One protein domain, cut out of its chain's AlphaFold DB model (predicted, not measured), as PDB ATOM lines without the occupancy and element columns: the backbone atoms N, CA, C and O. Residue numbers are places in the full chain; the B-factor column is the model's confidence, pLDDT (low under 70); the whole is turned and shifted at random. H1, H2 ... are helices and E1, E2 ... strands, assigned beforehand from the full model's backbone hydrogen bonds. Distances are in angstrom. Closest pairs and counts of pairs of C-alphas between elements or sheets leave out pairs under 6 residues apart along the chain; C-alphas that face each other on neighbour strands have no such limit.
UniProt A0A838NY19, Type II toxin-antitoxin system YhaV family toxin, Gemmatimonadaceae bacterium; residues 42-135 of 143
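Overview. This is residues 42 to 135 of the 143 residues of the protein "Type II toxin-antitoxin system YhaV family toxin" of Gemmatimonadaceae bacterium (UniProt A0A838NY19). What is the picture? A meander of three strands, each the antiparallel neighbour of the one before, makes a sheet in order E1, E2, E3; H2 packs on it, H1 grazes it, and H3 sticks out free. What is it made of? The printed part has 94 residues with E1, E2, E3, H1, H2, H3 in that order, a mixed class; it is compact, with a radius of gyration of the C-alphas of 13.5 A and spans of 37 by 34 by 27 A.

Along the chain. Where are the strands? E1, residues 58 to 62, begins at C-alpha 58 (26.904, -3.536, -45.976). E2, residues 67 to 74, is 23.4 A long, and E3, residues 79 to 85, 18.4 A. And the helices? H1 is residues 98 to 109, 16.0 A, H2 117 to 124, and H3 128 to 135, ending at C-alpha 135 (13.183, 1.539, -27.298).

Arrangement. How do the hairpins pair? N 60 and O 69, 2.9 A, join E1 and E2 within hydrogen-bond range, as do N 72 and O 81, 2.9 A, E2 and E3. How do the helices stand? H2 is on the sheet at a height of 9.3 A; its closest C-alphas with E3 are Val 81 and Ser 124, 6.9 A. H1 only grazes the sheet; its closest C-alphas with E2 are Arg 68 and Ala 100, 7.5 A. H3 meets H2 only through their link. In H1, H2 and H3 every O i to N i+4 pair is within range.

Size, cuts and confidence. Is it continuous? The printed part has no cut; the link E3 to H1 is long, 12 residues. Where is confidence low? Residues 88 to 98 and 126 to 135 have pLDDT under 70.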
ATOM      1  N   SER A  42      21.838  -0.189 -53.300       95.06
ATOM      2  CA  SER A  42      23.201   0.079 -53.786       95.06
ATOM      3  C   SER A  42      23.960   1.089 -52.915       95.06
ATOM      4  O   SER A  42      25.163   0.924 -52.711       95.06
ATOM      5  N   LYS A  43      23.261   2.061 -52.299       94.56
ATOM      6  CA  LYS A  43      23.839   3.023 -51.334       94.56
ATOM      7  C   LYS A  43      24.542   2.352 -50.144       94.56
ATOM      8  O   LYS A  43      25.482   2.918 -49.575       94.56
ATOM      9  N   TYR A  44      24.128   1.137 -49.787       95.38
ATOM     10  CA  TYR A  44      24.692   0.376 -48.677       95.38
ATOM     11  C   TYR A  44      25.858  -0.529 -49.078       95.38
ATOM     12  O   TYR A  44      26.556  -1.046 -48.207       95.38
ATOM     13  N   ARG A  45      26.140  -0.698 -50.372       93.00
ATOM     14  CA  ARG A  45      27.290  -1.490 -50.818       93.00
ATOM     15  C   ARG A  45      28.597  -0.771 -50.462       93.00
ATOM     16  O   ARG A  45      28.754   0.440 -50.645       93.00
ATOM     17  N   GLN A  46      29.551  -1.530 -49.928       85.81
ATOM     18  CA  GLN A  46      30.894  -1.037 -49.605       85.81
ATOM     19  C   GLN A  46      31.897  -1.164 -50.767       85.81
ATOM     20  O   GLN A  46      32.954  -0.535 -50.722       85.81
ATOM     21  N   GLY A  47      31.541  -1.921 -51.811       84.12
ATOM     22  CA  GLY A  47      32.426  -2.239 -52.930       84.12
ATOM     23  C   GLY A  47      33.371  -3.389 -52.583       84.12
ATOM     24  O   GLY A  47      32.928  -4.397 -52.041       84.12
ATOM     25  N   GLY A  48      34.656  -3.240 -52.907       77.44
ATOM     26  CA  GLY A  48      35.727  -4.180 -52.545       77.44
ATOM     27  C   GLY A  48      36.636  -3.672 -51.425       77.44
ATOM     28  O   GLY A  48      37.729  -4.195 -51.252       77.44
ATOM     29  N   THR A  49      36.218  -2.642 -50.686       78.12
ATOM     30  CA  THR A  49      37.066  -1.952 -49.698       78.12
ATOM     31  C   THR A  49      37.478  -2.866 -48.538       78.12
ATOM     32  O   THR A  49      38.562  -2.707 -47.996       78.12
ATOM     33  N   LEU A  50      36.628  -3.832 -48.176       83.81
ATOM     34  CA  LEU A  50      36.924  -4.872 -47.175       83.81
ATOM     35  C   LEU A  50      37.513  -6.160 -47.785       83.81
ATOM     36  O   LEU A  50      37.631  -7.163 -47.093       83.81
ATOM     37  N   GLY A  51      37.840  -6.163 -49.078       84.25
ATOM     38  CA  GLY A  51      38.222  -7.366 -49.814       84.25
ATOM     39  C   GLY A  51      37.032  -8.107 -50.448       84.25
ATOM     40  O   GLY A  51      35.866  -7.819 -50.145       84.25
ATOM     41  N   PRO A  52      37.308  -9.035 -51.386       83.94
ATOM     42  CA  PRO A  52      36.283  -9.734 -52.162       83.94
ATOM     43  C   PRO A  52      35.426 -10.686 -51.320       83.94
ATOM     44  O   PRO A  52      34.227 -10.781 -51.579       83.94
ATOM     45  N   GLU A  53      36.011 -11.304 -50.293       85.56
ATOM     46  CA  GLU A  53      35.321 -12.229 -49.386       85.56
ATOM     47  C   GLU A  53      34.308 -11.515 -48.486       85.56
ATOM     48  O   GLU A  53      33.321 -12.100 -48.072       85.56
ATOM     49  N   MET A  54      34.479 -10.211 -48.247       88.69
ATOM     50  CA  MET A  54      33.663  -9.435 -47.304       88.69
ATOM     51  C   MET A  54      32.541  -8.639 -47.990       88.69
ATOM     52  O   MET A  54      32.040  -7.635 -47.470       88.69
ATOM     53  N   LYS A  55      32.116  -9.054 -49.191       90.25
ATOM     54  CA  LYS A  55      31.052  -8.387 -49.973       90.25
ATOM     55  C   LYS A  55      29.654  -8.521 -49.363       90.25
ATOM     56  O   LYS A  55      28.759  -7.753 -49.730       90.25
ATOM     57  N   HIS A  56      29.452  -9.471 -48.449       92.38
ATOM     58  CA  HIS A  56      28.209  -9.612 -47.682       92.38
ATOM     59  C   HIS A  56      28.045  -8.569 -46.580       92.38
ATOM     60  O   HIS A  56      26.940  -8.435 -46.057       92.38
ATOM     61  N   TRP A  57      29.092  -7.814 -46.245       95.00
ATOM     62  CA  TRP A  57      28.985  -6.677 -45.341       95.00
ATOM     63  C   TRP A  57      28.517  -5.421 -46.080       95.00
ATOM     64  O   TRP A  57      29.069  -5.010 -47.105       95.00
ATOM     65  N   PHE A  58      27.496  -4.786 -45.520       95.81
ATOM     66  CA  PHE A  58      26.904  -3.536 -45.976       95.81
ATOM     67  C   PHE A  58      27.217  -2.415 -44.990       95.81
ATOM     68  O   PHE A  58      27.581  -2.653 -43.839       95.81
ATOM     69  N   ARG A  59      27.085  -1.168 -45.451       94.56
ATOM     70  CA  ARG A  59      27.407   0.021 -44.665       94.56
ATOM     71  C   ARG A  59      26.495   1.198 -44.994       94.56
ATOM     72  O   ARG A  59      26.555   1.745 -46.100       94.56
ATOM     73  N   ALA A  60      25.754   1.677 -43.999       95.12
ATOM     74  CA  ALA A  60      25.060   2.962 -44.049       95.12
ATOM     75  C   ALA A  60      26.000   4.099 -43.625       95.12
ATOM     76  O   ALA A  60      26.705   3.973 -42.627       95.12
ATOM     77  N   LYS A  61      26.038   5.201 -44.386       92.38
ATOM     78  CA  LYS A  61      26.788   6.421 -44.036       92.38
ATOM     79  C   LYS A  61      25.822   7.460 -43.477       92.38
ATOM     80  O   LYS A  61      24.785   7.688 -44.087       92.38
ATOM     81  N   PHE A  62      26.194   8.130 -42.392       90.62
ATOM     82  CA  PHE A  62      25.368   9.172 -41.775       90.62
ATOM     83  C   PHE A  62      26.222  10.215 -41.041       90.62
ATOM     84  O   PHE A  62      27.454  10.160 -41.075       90.62
ATOM     85  N   GLY A  63      25.581  11.243 -40.472       86.56
ATOM     86  CA  GLY A  63      26.272  12.350 -39.801       86.56
ATOM     87  C   GLY A  63      27.270  13.067 -40.715       86.56
ATOM     88  O   GLY A  63      28.430  13.240 -40.350       86.56
ATOM     89  N   ARG A  64      26.837  13.421 -41.936       84.69
ATOM     90  CA  ARG A  64      27.682  14.004 -43.003       84.69
ATOM     91  C   ARG A  64      28.851  13.100 -43.432       84.69
ATOM     92  O   ARG A  64      29.908  13.576 -43.826       84.69
ATOM     93  N   GLY A  65      28.661  11.781 -43.354       83.25
ATOM     94  CA  GLY A  65      29.653  10.783 -43.765       83.25
ATOM     95  C   GLY A  65      30.734  10.481 -42.722       83.25
ATOM     96  O   GLY A  65      31.651   9.711 -43.020       83.25
ATOM     97  N   ARG A  66      30.617  11.052 -41.516       80.25
ATOM     98  CA  ARG A  66      31.522  10.805 -40.382       80.25
ATOM     99  C   ARG A  66      31.304   9.424 -39.774       80.25
ATOM    100  O   ARG A  66      32.266   8.765 -39.388       80.25
ATOM    101  N   PHE A  67      30.054   8.970 -39.750       87.19
ATOM    102  CA  PHE A  67      29.678   7.697 -39.155       87.19
ATOM    103  C   PHE A  67      29.278   6.669 -40.205       87.19
ATOM    104  O   PHE A  67      28.761   6.990 -41.284       87.19
ATOM    105  N   ARG A  68      29.538   5.413 -39.865       91.50
ATOM    106  CA  ARG A  68      29.278   4.222 -40.655       91.50
ATOM    107  C   ARG A  68      28.689   3.167 -39.738       91.50
ATOM    108  O   ARG A  68      29.344   2.760 -38.788       91.50
ATOM    109  N   LEU A  69      27.478   2.727 -40.057       94.12
ATOM    110  CA  LEU A  69      26.840   1.566 -39.446       94.12
ATOM    111  C   LEU A  69      27.041   0.371 -40.379       94.12
ATOM    112  O   LEU A  69      26.537   0.384 -41.505       94.12
ATOM    113  N   PHE A  70      27.792  -0.629 -39.924       94.56
ATOM    114  CA  PHE A  70      28.038  -1.875 -40.641       94.56
ATOM    115  C   PHE A  70      27.005  -2.930 -40.257       94.56
ATOM    116  O   PHE A  70      26.706  -3.135 -39.077       94.56
ATOM    117  N   PHE A  71      26.464  -3.605 -41.266       96.06
ATOM    118  CA  PHE A  71      25.431  -4.615 -41.086       96.06
ATOM    119  C   PHE A  71      25.532  -5.722 -42.135       96.06
ATOM    120  O   PHE A  71      26.135  -5.551 -43.195       96.06
ATOM    121  N   ARG A  72      24.905  -6.856 -41.844       95.94
ATOM    122  CA  ARG A  72      24.699  -7.967 -42.776       95.94
ATOM    123  C   ARG A  72      23.229  -8.352 -42.750       95.94
ATOM    124  O   ARG A  72      22.571  -8.194 -41.726       95.94
ATOM    125  N   PHE A  73      22.703  -8.871 -43.849       95.44
ATOM    126  CA  PHE A  73      21.340  -9.388 -43.876       95.44
ATOM    127  C   PHE A  73      21.242 -10.649 -44.719       95.44
ATOM    128  O   PHE A  73      22.106 -10.922 -45.558       95.44
ATOM    129  N   ARG A  74      20.159 -11.399 -44.514       94.56
ATOM    130  CA  ARG A  74      19.814 -12.547 -45.347       94.56
ATOM    131  C   ARG A  74      18.333 -12.499 -45.697       94.56
ATOM    132  O   ARG A  74      17.473 -12.537 -44.821       94.56
ATOM    133  N   THR A  75      18.041 -12.388 -46.992       90.19
ATOM    134  CA  THR A  75      16.670 -12.226 -47.504       90.19
ATOM    135  C   THR A  75      15.789 -13.431 -47.186       90.19
ATOM    136  O   THR A  75      14.613 -13.259 -46.885       90.19
ATOM    137  N   ARG A  76      16.357 -14.647 -47.220       90.69
ATOM    138  CA  ARG A  76      15.622 -15.898 -46.981       90.69
ATOM    139  C   ARG A  76      15.039 -15.962 -45.565       90.69
ATOM    140  O   ARG A  76      13.893 -16.353 -45.404       90.69
ATOM    141  N   GLU A  77      15.807 -15.555 -44.561       89.38
ATOM    142  CA  GLU A  77      15.407 -15.551 -43.151       89.38
ATOM    143  C   GLU A  77      14.770 -14.227 -42.719       89.38
ATOM    144  O   GLU A  77      14.241 -14.150 -41.614       89.38
ATOM    145  N   ARG A  78      14.818 -13.189 -43.569       90.88
ATOM    146  CA  ARG A  78      14.359 -11.822 -43.260       90.88
ATOM    147  C   ARG A  78      15.003 -11.254 -41.988       90.88
ATOM    148  O   ARG A  78      14.363 -10.551 -41.213       90.88
ATOM    149  N   ILE A  79      16.283 -11.559 -41.777       93.94
ATOM    150  CA  ILE A  79      17.060 -11.101 -40.617       93.94
ATOM    151  C   ILE A  79      18.119 -10.098 -41.068       93.94
ATOM    152  O   ILE A  79      18.827 -10.326 -42.054       93.94
ATOM    153  N   ILE A  80      18.260  -9.025 -40.289       95.56
ATOM    154  CA  ILE A  80      19.324  -8.025 -40.392       95.56
ATOM    155  C   ILE A  80      20.117  -8.055 -39.084       95.56
ATOM    156  O   ILE A  80      19.540  -8.032 -37.998       95.56
ATOM    157  N   VAL A  81      21.441  -8.118 -39.188       95.50
ATOM    158  CA  VAL A  81      22.363  -8.039 -38.054       95.50
ATOM    159  C   VAL A  81      23.184  -6.763 -38.180       95.50
ATOM    160  O   VAL A  81      23.995  -6.626 -39.097       95.50
ATOM    161  N   TYR A  82      22.982  -5.844 -37.241       94.81
ATOM    162  CA  TYR A  82      23.807  -4.652 -37.060       94.81
ATOM    163  C   TYR A  82      25.027  -5.025 -36.223       94.81
ATOM    164  O   TYR A  82      24.875  -5.499 -35.100       94.81
ATOM    165  N   ALA A  83      26.225  -4.862 -36.780       92.88
ATOM    166  CA  ALA A  83      27.442  -5.388 -36.165       92.88
ATOM    167  C   ALA A  83      28.281  -4.316 -35.473       92.88
ATOM    168  O   ALA A  83      28.850  -4.580 -34.418       92.88
ATOM    169  N   TRP A  84      28.389  -3.121 -36.064       91.75
ATOM    170  CA  TRP A  84      29.288  -2.098 -35.532       91.75
ATOM    171  C   TRP A  84      28.986  -0.693 -36.066       91.75
ATOM    172  O   TRP A  84      28.616  -0.530 -37.230       91.75
ATOM    173  N   VAL A  85      29.194   0.323 -35.225       89.94
ATOM    174  CA  VAL A  85      29.215   1.746 -35.598       89.94
ATOM    175  C   VAL A  85      30.572   2.314 -35.206       89.94
ATOM    176  O   VAL A  85      31.015   2.079 -34.085       89.94
ATOM    177  N   ASN A  86      31.229   3.068 -36.094       86.12
ATOM    178  CA  ASN A  86      32.474   3.738 -35.708       86.12
ATOM    179  C   ASN A  86      32.221   4.846 -34.681       86.12
ATOM    180  O   ASN A  86      31.243   5.587 -34.794       86.12
ATOM    181  N   ASP A  87      33.117   4.977 -33.704       73.12
ATOM    182  CA  ASP A  87      33.021   6.027 -32.694       73.12
ATOM    183  C   ASP A  87      33.344   7.422 -33.277       73.12
ATOM    184  O   ASP A  87      33.876   7.568 -34.385       73.12
ATOM    185  N   GLY A  88      32.937   8.463 -32.544       58.16
ATOM    186  CA  GLY A  88      33.157   9.862 -32.919       58.16
ATOM    187  C   GLY A  88      34.439  10.480 -32.352       58.16
ATOM    188  O   GLY A  88      34.842  11.542 -32.827       58.16
ATOM    189  N   GLU A  89      35.061   9.847 -31.352       52.16
ATOM    190  CA  GLU A  89      36.225  10.376 -30.623       52.16
ATOM    191  C   GLU A  89      37.558  10.005 -31.288       52.16
ATOM    192  O   GLU A  89      38.470  10.833 -31.325       52.16
ATOM    193  N   SER A  90      37.646   8.838 -31.934       47.12
ATOM    194  CA  SER A  90      38.800   8.431 -32.756       47.12
ATOM    195  C   SER A  90      39.070   9.392 -33.922       47.12
ATOM    196  O   SER A  90      40.182   9.488 -34.435       47.12
ATOM    197  N   LEU A  91      38.097  10.216 -34.311       48.69
ATOM    198  CA  LEU A  91      38.187  11.080 -35.488       48.69
ATOM    199  C   LEU A  91      39.129  12.292 -35.349       48.69
ATOM    200  O   LEU A  91      39.417  12.915 -36.367       48.69
ATOM    201  N   ARG A  92      39.652  12.640 -34.158       45.19
ATOM    202  CA  ARG A  92      40.684  13.703 -34.051       45.19
ATOM    203  C   ARG A  92      42.072  13.263 -34.540       45.19
ATOM    204  O   ARG A  92      42.877  14.127 -34.866       45.19
ATOM    205  N   MET A  93      42.329  11.956 -34.649       42.34
ATOM    206  CA  MET A  93      43.571  11.403 -35.220       42.34
ATOM    207  C   MET A  93      43.345  10.616 -36.526       42.34
ATOM    208  O   MET A  93      44.307  10.311 -37.226       42.34
ATOM    209  N   TYR A  94      42.088  10.325 -36.887       44.22
ATOM    210  CA  TYR A  94      41.743   9.333 -37.913       44.22
ATOM    211  C   TYR A  94      40.692   9.801 -38.945       44.22
ATOM    212  O   TYR A  94      39.869   9.022 -39.423       44.22
ATOM    213  N   ASP A  95      40.734  11.066 -39.376       42.38
ATOM    214  CA  ASP A  95      39.804  11.638 -40.378       42.38
ATOM    215  C   ASP A  95      40.000  11.120 -41.828       42.38
ATOM    216  O   ASP A  95      39.590  11.732 -42.815       42.38
ATOM    217  N   ARG A  96      40.635   9.958 -42.016       55.03
ATOM    218  CA  ARG A  96      40.761   9.339 -43.340       55.03
ATOM    219  C   ARG A  96      39.740   8.225 -43.456       55.03
ATOM    220  O   ARG A  96      39.725   7.290 -42.669       55.03
ATOM    221  N   ARG A  97      38.923   8.283 -44.514       53.59
ATOM    222  CA  ARG A  97      37.916   7.274 -44.907       53.59
ATOM    223  C   ARG A  97      38.380   5.813 -44.786       53.59
ATOM    224  O   ARG A  97      37.512   4.948 -44.691       53.59
ATOM    225  N   GLY A  98      39.690   5.559 -44.833       60.09
ATOM    226  CA  GLY A  98      40.303   4.246 -44.653       60.09
ATOM    227  C   GLY A  98      40.219   3.685 -43.232       60.09
ATOM    228  O   GLY A  98      40.215   2.471 -43.096       60.09
ATOM    229  N   ASP A  99      40.079   4.504 -42.188       74.75
ATOM    230  CA  ASP A  99      40.228   3.998 -40.820       74.75
ATOM    231  C   ASP A  99      39.029   3.174 -40.338       74.75
ATOM    232  O   ASP A  99      39.205   2.061 -39.862       74.75
ATOM    233  N   ALA A 100      37.791   3.618 -40.582       81.75
ATOM    234  CA  ALA A 100      36.611   2.812 -40.241       81.75
ATOM    235  C   ALA A 100      36.581   1.461 -40.985       81.75
ATOM    236  O   ALA A 100      36.104   0.465 -40.452       81.75
ATOM    237  N   TYR A 101      37.105   1.425 -42.216       84.75
ATOM    238  CA  TYR A 101      37.266   0.187 -42.974       84.75
ATOM    239  C   TYR A 101      38.400  -0.681 -42.438       84.75
ATOM    240  O   TYR A 101      38.225  -1.887 -42.339       84.75
ATOM    241  N   ALA A 102      39.530  -0.084 -42.066       85.50
ATOM    242  CA  ALA A 102      40.669  -0.806 -41.520       85.50
ATOM    243  C   ALA A 102      40.374  -1.362 -40.121       85.50
ATOM    244  O   ALA A 102      40.737  -2.494 -39.829       85.50
ATOM    245  N   LEU A 103      39.686  -0.603 -39.264       86.88
ATOM    246  CA  LEU A 103      39.228  -1.060 -37.953       86.88
ATOM    247  C   LEU A 103      38.239  -2.208 -38.094       86.88
ATOM    248  O   LEU A 103      38.446  -3.253 -37.482       86.88
ATOM    249  N   PHE A 104      37.217  -2.045 -38.937       89.81
ATOM    250  CA  PHE A 104      36.247  -3.110 -39.155       89.81
ATOM    251  C   PHE A 104      36.882  -4.336 -39.829       89.81
ATOM    252  O   PHE A 104      36.601  -5.455 -39.431       89.81
ATOM    253  N   GLY A 105      37.812  -4.151 -40.770       89.81
ATOM    254  CA  GLY A 105      38.610  -5.238 -41.346       89.81
ATOM    255  C   GLY A 105      39.411  -5.989 -40.280       89.81
ATOM    256  O   GLY A 105      39.230  -7.186 -40.115       89.81
ATOM    257  N   ARG A 106      40.178  -5.274 -39.445       88.81
ATOM    258  CA  ARG A 106      40.920  -5.866 -38.313       88.81
ATOM    259  C   ARG A 106      40.020  -6.558 -37.287       88.81
ATOM    260  O   ARG A 106      40.495  -7.415 -36.547       88.81
ATOM    261  N   MET A 107      38.771  -6.122 -37.161       90.81
ATOM    262  CA  MET A 107      37.751  -6.754 -36.327       90.81
ATOM    263  C   MET A 107      37.292  -8.083 -36.947       90.81
ATOM    264  O   MET A 107      37.287  -9.106 -36.261       90.81
ATOM    265  N   LEU A 108      37.007  -8.090 -38.253       91.75
ATOM    266  CA  LEU A 108      36.676  -9.296 -39.018       91.75
ATOM    267  C   LEU A 108      37.823 -10.316 -39.015       91.75
ATOM    268  O   LEU A 108      37.570 -11.492 -38.775       91.75
ATOM    269  N   ASP A 109      39.072  -9.871 -39.171       89.62
ATOM    270  CA  ASP A 109      40.263 -10.738 -39.127       89.62
ATOM    271  C   ASP A 109      40.414 -11.455 -37.775       89.62
ATOM    272  O   ASP A 109      40.958 -12.554 -37.694       89.62
ATOM    273  N   ARG A 110      39.904 -10.850 -36.695       89.94
ATOM    274  CA  ARG A 110      39.865 -11.446 -35.348       89.94
ATOM    275  C   ARG A 110      38.615 -12.291 -35.096       89.94
ATOM    276  O   ARG A 110      38.427 -12.768 -33.979       89.94
ATOM    277  N   GLY A 111      37.739 -12.442 -36.088       89.69
ATOM    278  CA  GLY A 111      36.484 -13.181 -35.970       89.69
ATOM    279  C   GLY A 111      35.421 -12.481 -35.121       89.69
ATOM    280  O   GLY A 111      34.523 -13.147 -34.605       89.69
ATOM    281  N   ASN A 112      35.506 -11.158 -34.949       87.44
ATOM    282  CA  ASN A 112      34.523 -10.386 -34.195       87.44
ATOM    283  C   ASN A 112      34.116  -9.108 -34.954       87.44
ATOM    284  O   ASN A 112      34.803  -8.098 -34.826       87.44
ATOM    285  N   PRO A 113      32.996  -9.101 -35.694       90.94
ATOM    286  CA  PRO A 113      31.934 -10.110 -35.673       90.94
ATOM    287  C   PRO A 113      32.316 -11.420 -36.397       90.94
ATOM    288  O   PRO A 113      33.122 -11.377 -37.327       90.94
ATOM    289  N   PRO A 114      31.721 -12.574 -36.022       92.88
ATOM    290  CA  PRO A 114      31.937 -13.834 -36.730       92.88
ATOM    291  C   PRO A 114      31.477 -13.760 -38.187       92.88
ATOM    292  O   PRO A 114      30.433 -13.170 -38.486       92.88
ATOM    293  N   ASP A 115      32.221 -14.405 -39.085       91.19
ATOM    294  CA  ASP A 115      31.874 -14.427 -40.508       91.19
ATOM    295  C   ASP A 115      30.805 -15.474 -40.861       91.19
ATOM    296  O   ASP A 115      29.983 -15.253 -41.750       91.19
ATOM    297  N   ASP A 116      30.728 -16.593 -40.134       93.94
ATOM    298  CA  ASP A 116      29.637 -17.553 -40.318       93.94
ATOM    299  C   ASP A 116      28.290 -16.943 -39.899       93.94
ATOM    300  O   ASP A 116      28.155 -16.315 -38.849       93.94
ATOM    301  N   TRP A 117      27.255 -17.159 -40.714       93.44
ATOM    302  CA  TRP A 117      25.934 -16.581 -40.478       93.44
ATOM    303  C   TRP A 117      25.285 -17.092 -39.189       93.44
ATOM    304  O   TRP A 117      24.688 -16.313 -38.444       93.44
ATOM    305  N   LYS A 118      25.388 -18.396 -38.906       93.38
ATOM    306  CA  LYS A 118      24.770 -18.989 -37.715       93.38
ATOM    307  C   LYS A 118      25.467 -18.483 -36.453       93.38
ATOM    308  O   LYS A 118      24.782 -18.104 -35.502       93.38
ATOM    309  N   ALA A 119      26.797 -18.417 -36.468       93.56
ATOM    310  CA  ALA A 119      27.602 -17.836 -35.399       93.56
ATOM    311  C   ALA A 119      27.294 -16.344 -35.199       93.56
ATOM    312  O   ALA A 119      27.104 -15.906 -34.066       93.56
ATOM    313  N   LEU A 120      27.152 -15.576 -36.283       93.62
ATOM    314  CA  LEU A 120      26.805 -14.156 -36.234       93.62
ATOM    315  C   LEU A 120      25.435 -13.916 -35.585       93.62
ATOM    316  O   LEU A 120      25.297 -13.060 -34.711       93.62
ATOM    317  N   VAL A 121      24.416 -14.682 -35.984       92.44
ATOM    318  CA  VAL A 121      23.071 -14.600 -35.392       92.44
ATOM    319  C   VAL A 121      23.073 -15.063 -33.932       92.44
ATOM    320  O   VAL A 121      22.321 -14.534 -33.118       92.44
ATOM    321  N   ALA A 122      23.901 -16.043 -33.567       90.88
ATOM    322  CA  ALA A 122      24.054 -16.451 -32.172       90.88
ATOM    323  C   ALA A 122      24.708 -15.342 -31.328       90.88
ATOM    324  O   ALA A 122      24.185 -15.001 -30.269       90.88
ATOM    325  N   ALA A 123      25.784 -14.728 -31.828       89.19
ATOM    326  CA  ALA A 123      26.476 -13.626 -31.164       89.19
ATOM    327  C   ALA A 123      25.577 -12.387 -31.000       89.19
ATOM    328  O   ALA A 123      25.586 -11.747 -29.949       89.19
ATOM    329  N   SER A 124      24.731 -12.075 -31.991       86.62
ATOM    330  CA  SER A 124      23.833 -10.912 -31.925       86.62
ATOM    331  C   SER A 124      22.703 -11.063 -30.902       86.62
ATOM    332  O   SER A 124      22.239 -10.069 -30.342       86.62
ATOM    333  N   LYS A 125      22.293 -12.296 -30.579       80.94
ATOM    334  CA  LYS A 125      21.273 -12.572 -29.551       80.94
ATOM    335  C   LYS A 125      21.728 -12.238 -28.127       80.94
ATOM    336  O   LYS A 125      20.864 -12.106 -27.261       80.94
ATOM    337  N   GLY A 126      23.032 -12.082 -27.884       64.00
ATOM    338  CA  GLY A 126      23.573 -11.553 -26.625       64.00
ATOM    339  C   GLY A 126      23.488 -10.025 -26.518       64.00
ATOM    340  O   GLY A 126      23.470  -9.486 -25.419       64.00
ATOM    341  N   GLY A 127      23.357  -9.320 -27.648       57.19
ATOM    342  CA  GLY A 127      23.310  -7.855 -27.748       57.19
ATOM    343  C   GLY A 127      21.914  -7.237 -27.612       57.19
ATOM    344  O   GLY A 127      21.667  -6.165 -28.166       57.19
ATOM    345  N   LYS A 128      20.979  -7.892 -26.903       50.19
ATOM    346  CA  LYS A 128      19.594  -7.400 -26.698       50.19
ATOM    347  C   LYS A 128      19.525  -6.005 -26.062       50.19
ATOM    348  O   LYS A 128      18.507  -5.327 -26.190       50.19
ATOM    349  N   GLU A 129      20.611  -5.576 -25.430       50.78
ATOM    350  CA  GLU A 129      20.742  -4.289 -24.757       50.78
ATOM    351  C   GLU A 129      20.594  -3.091 -25.701       50.78
ATOM    352  O   GLU A 129      19.915  -2.144 -25.333       50.78
ATOM    353  N   LEU A 130      21.112  -3.124 -26.939       51.12
ATOM    354  CA  LEU A 130      21.009  -1.960 -27.837       51.12
ATOM    355  C   LEU A 130      19.559  -1.699 -28.266       51.12
ATOM    356  O   LEU A 130      19.082  -0.572 -28.210       51.12
ATOM    357  N   ALA A 131      18.823  -2.747 -28.641       48.97
ATOM    358  CA  ALA A 131      17.430  -2.613 -29.058       48.97
ATOM    359  C   ALA A 131      16.489  -2.301 -27.876       48.97
ATOM    360  O   ALA A 131      15.452  -1.666 -28.062       48.97
ATOM    361  N   ARG A 132      16.844  -2.734 -26.659       51.34
ATOM    362  CA  ARG A 132      16.136  -2.372 -25.423       51.34
ATOM    363  C   ARG A 132      16.448  -0.938 -24.986       51.34
ATOM    364  O   ARG A 132      15.533  -0.236 -24.580       51.34
ATOM    365  N   ALA A 133      17.698  -0.497 -25.116       51.94
ATOM    366  CA  ALA A 133      18.137   0.860 -24.803       51.94
ATOM    367  C   ALA A 133      17.583   1.896 -25.795       51.94
ATOM    368  O   ALA A 133      17.213   2.984 -25.374       51.94
ATOM    369  N   LEU A 134      17.471   1.549 -27.084       53.12
ATOM    370  CA  LEU A 134      16.865   2.409 -28.112       53.12
ATOM    371  C   LEU A 134      15.350   2.576 -27.918       53.12
ATOM    372  O   LEU A 134      14.832   3.680 -28.027       53.12
ATOM    373  N   ARG A 135      14.638   1.499 -27.555       55.25
ATOM    374  CA  ARG A 135      13.183   1.539 -27.298       55.25
ATOM    375  C   ARG A 135      12.806   1.995 -25.884       55.25
ATOM    376  O   ARG A 135      11.638   2.250 -25.613       55.25
TER     377      ARG A 135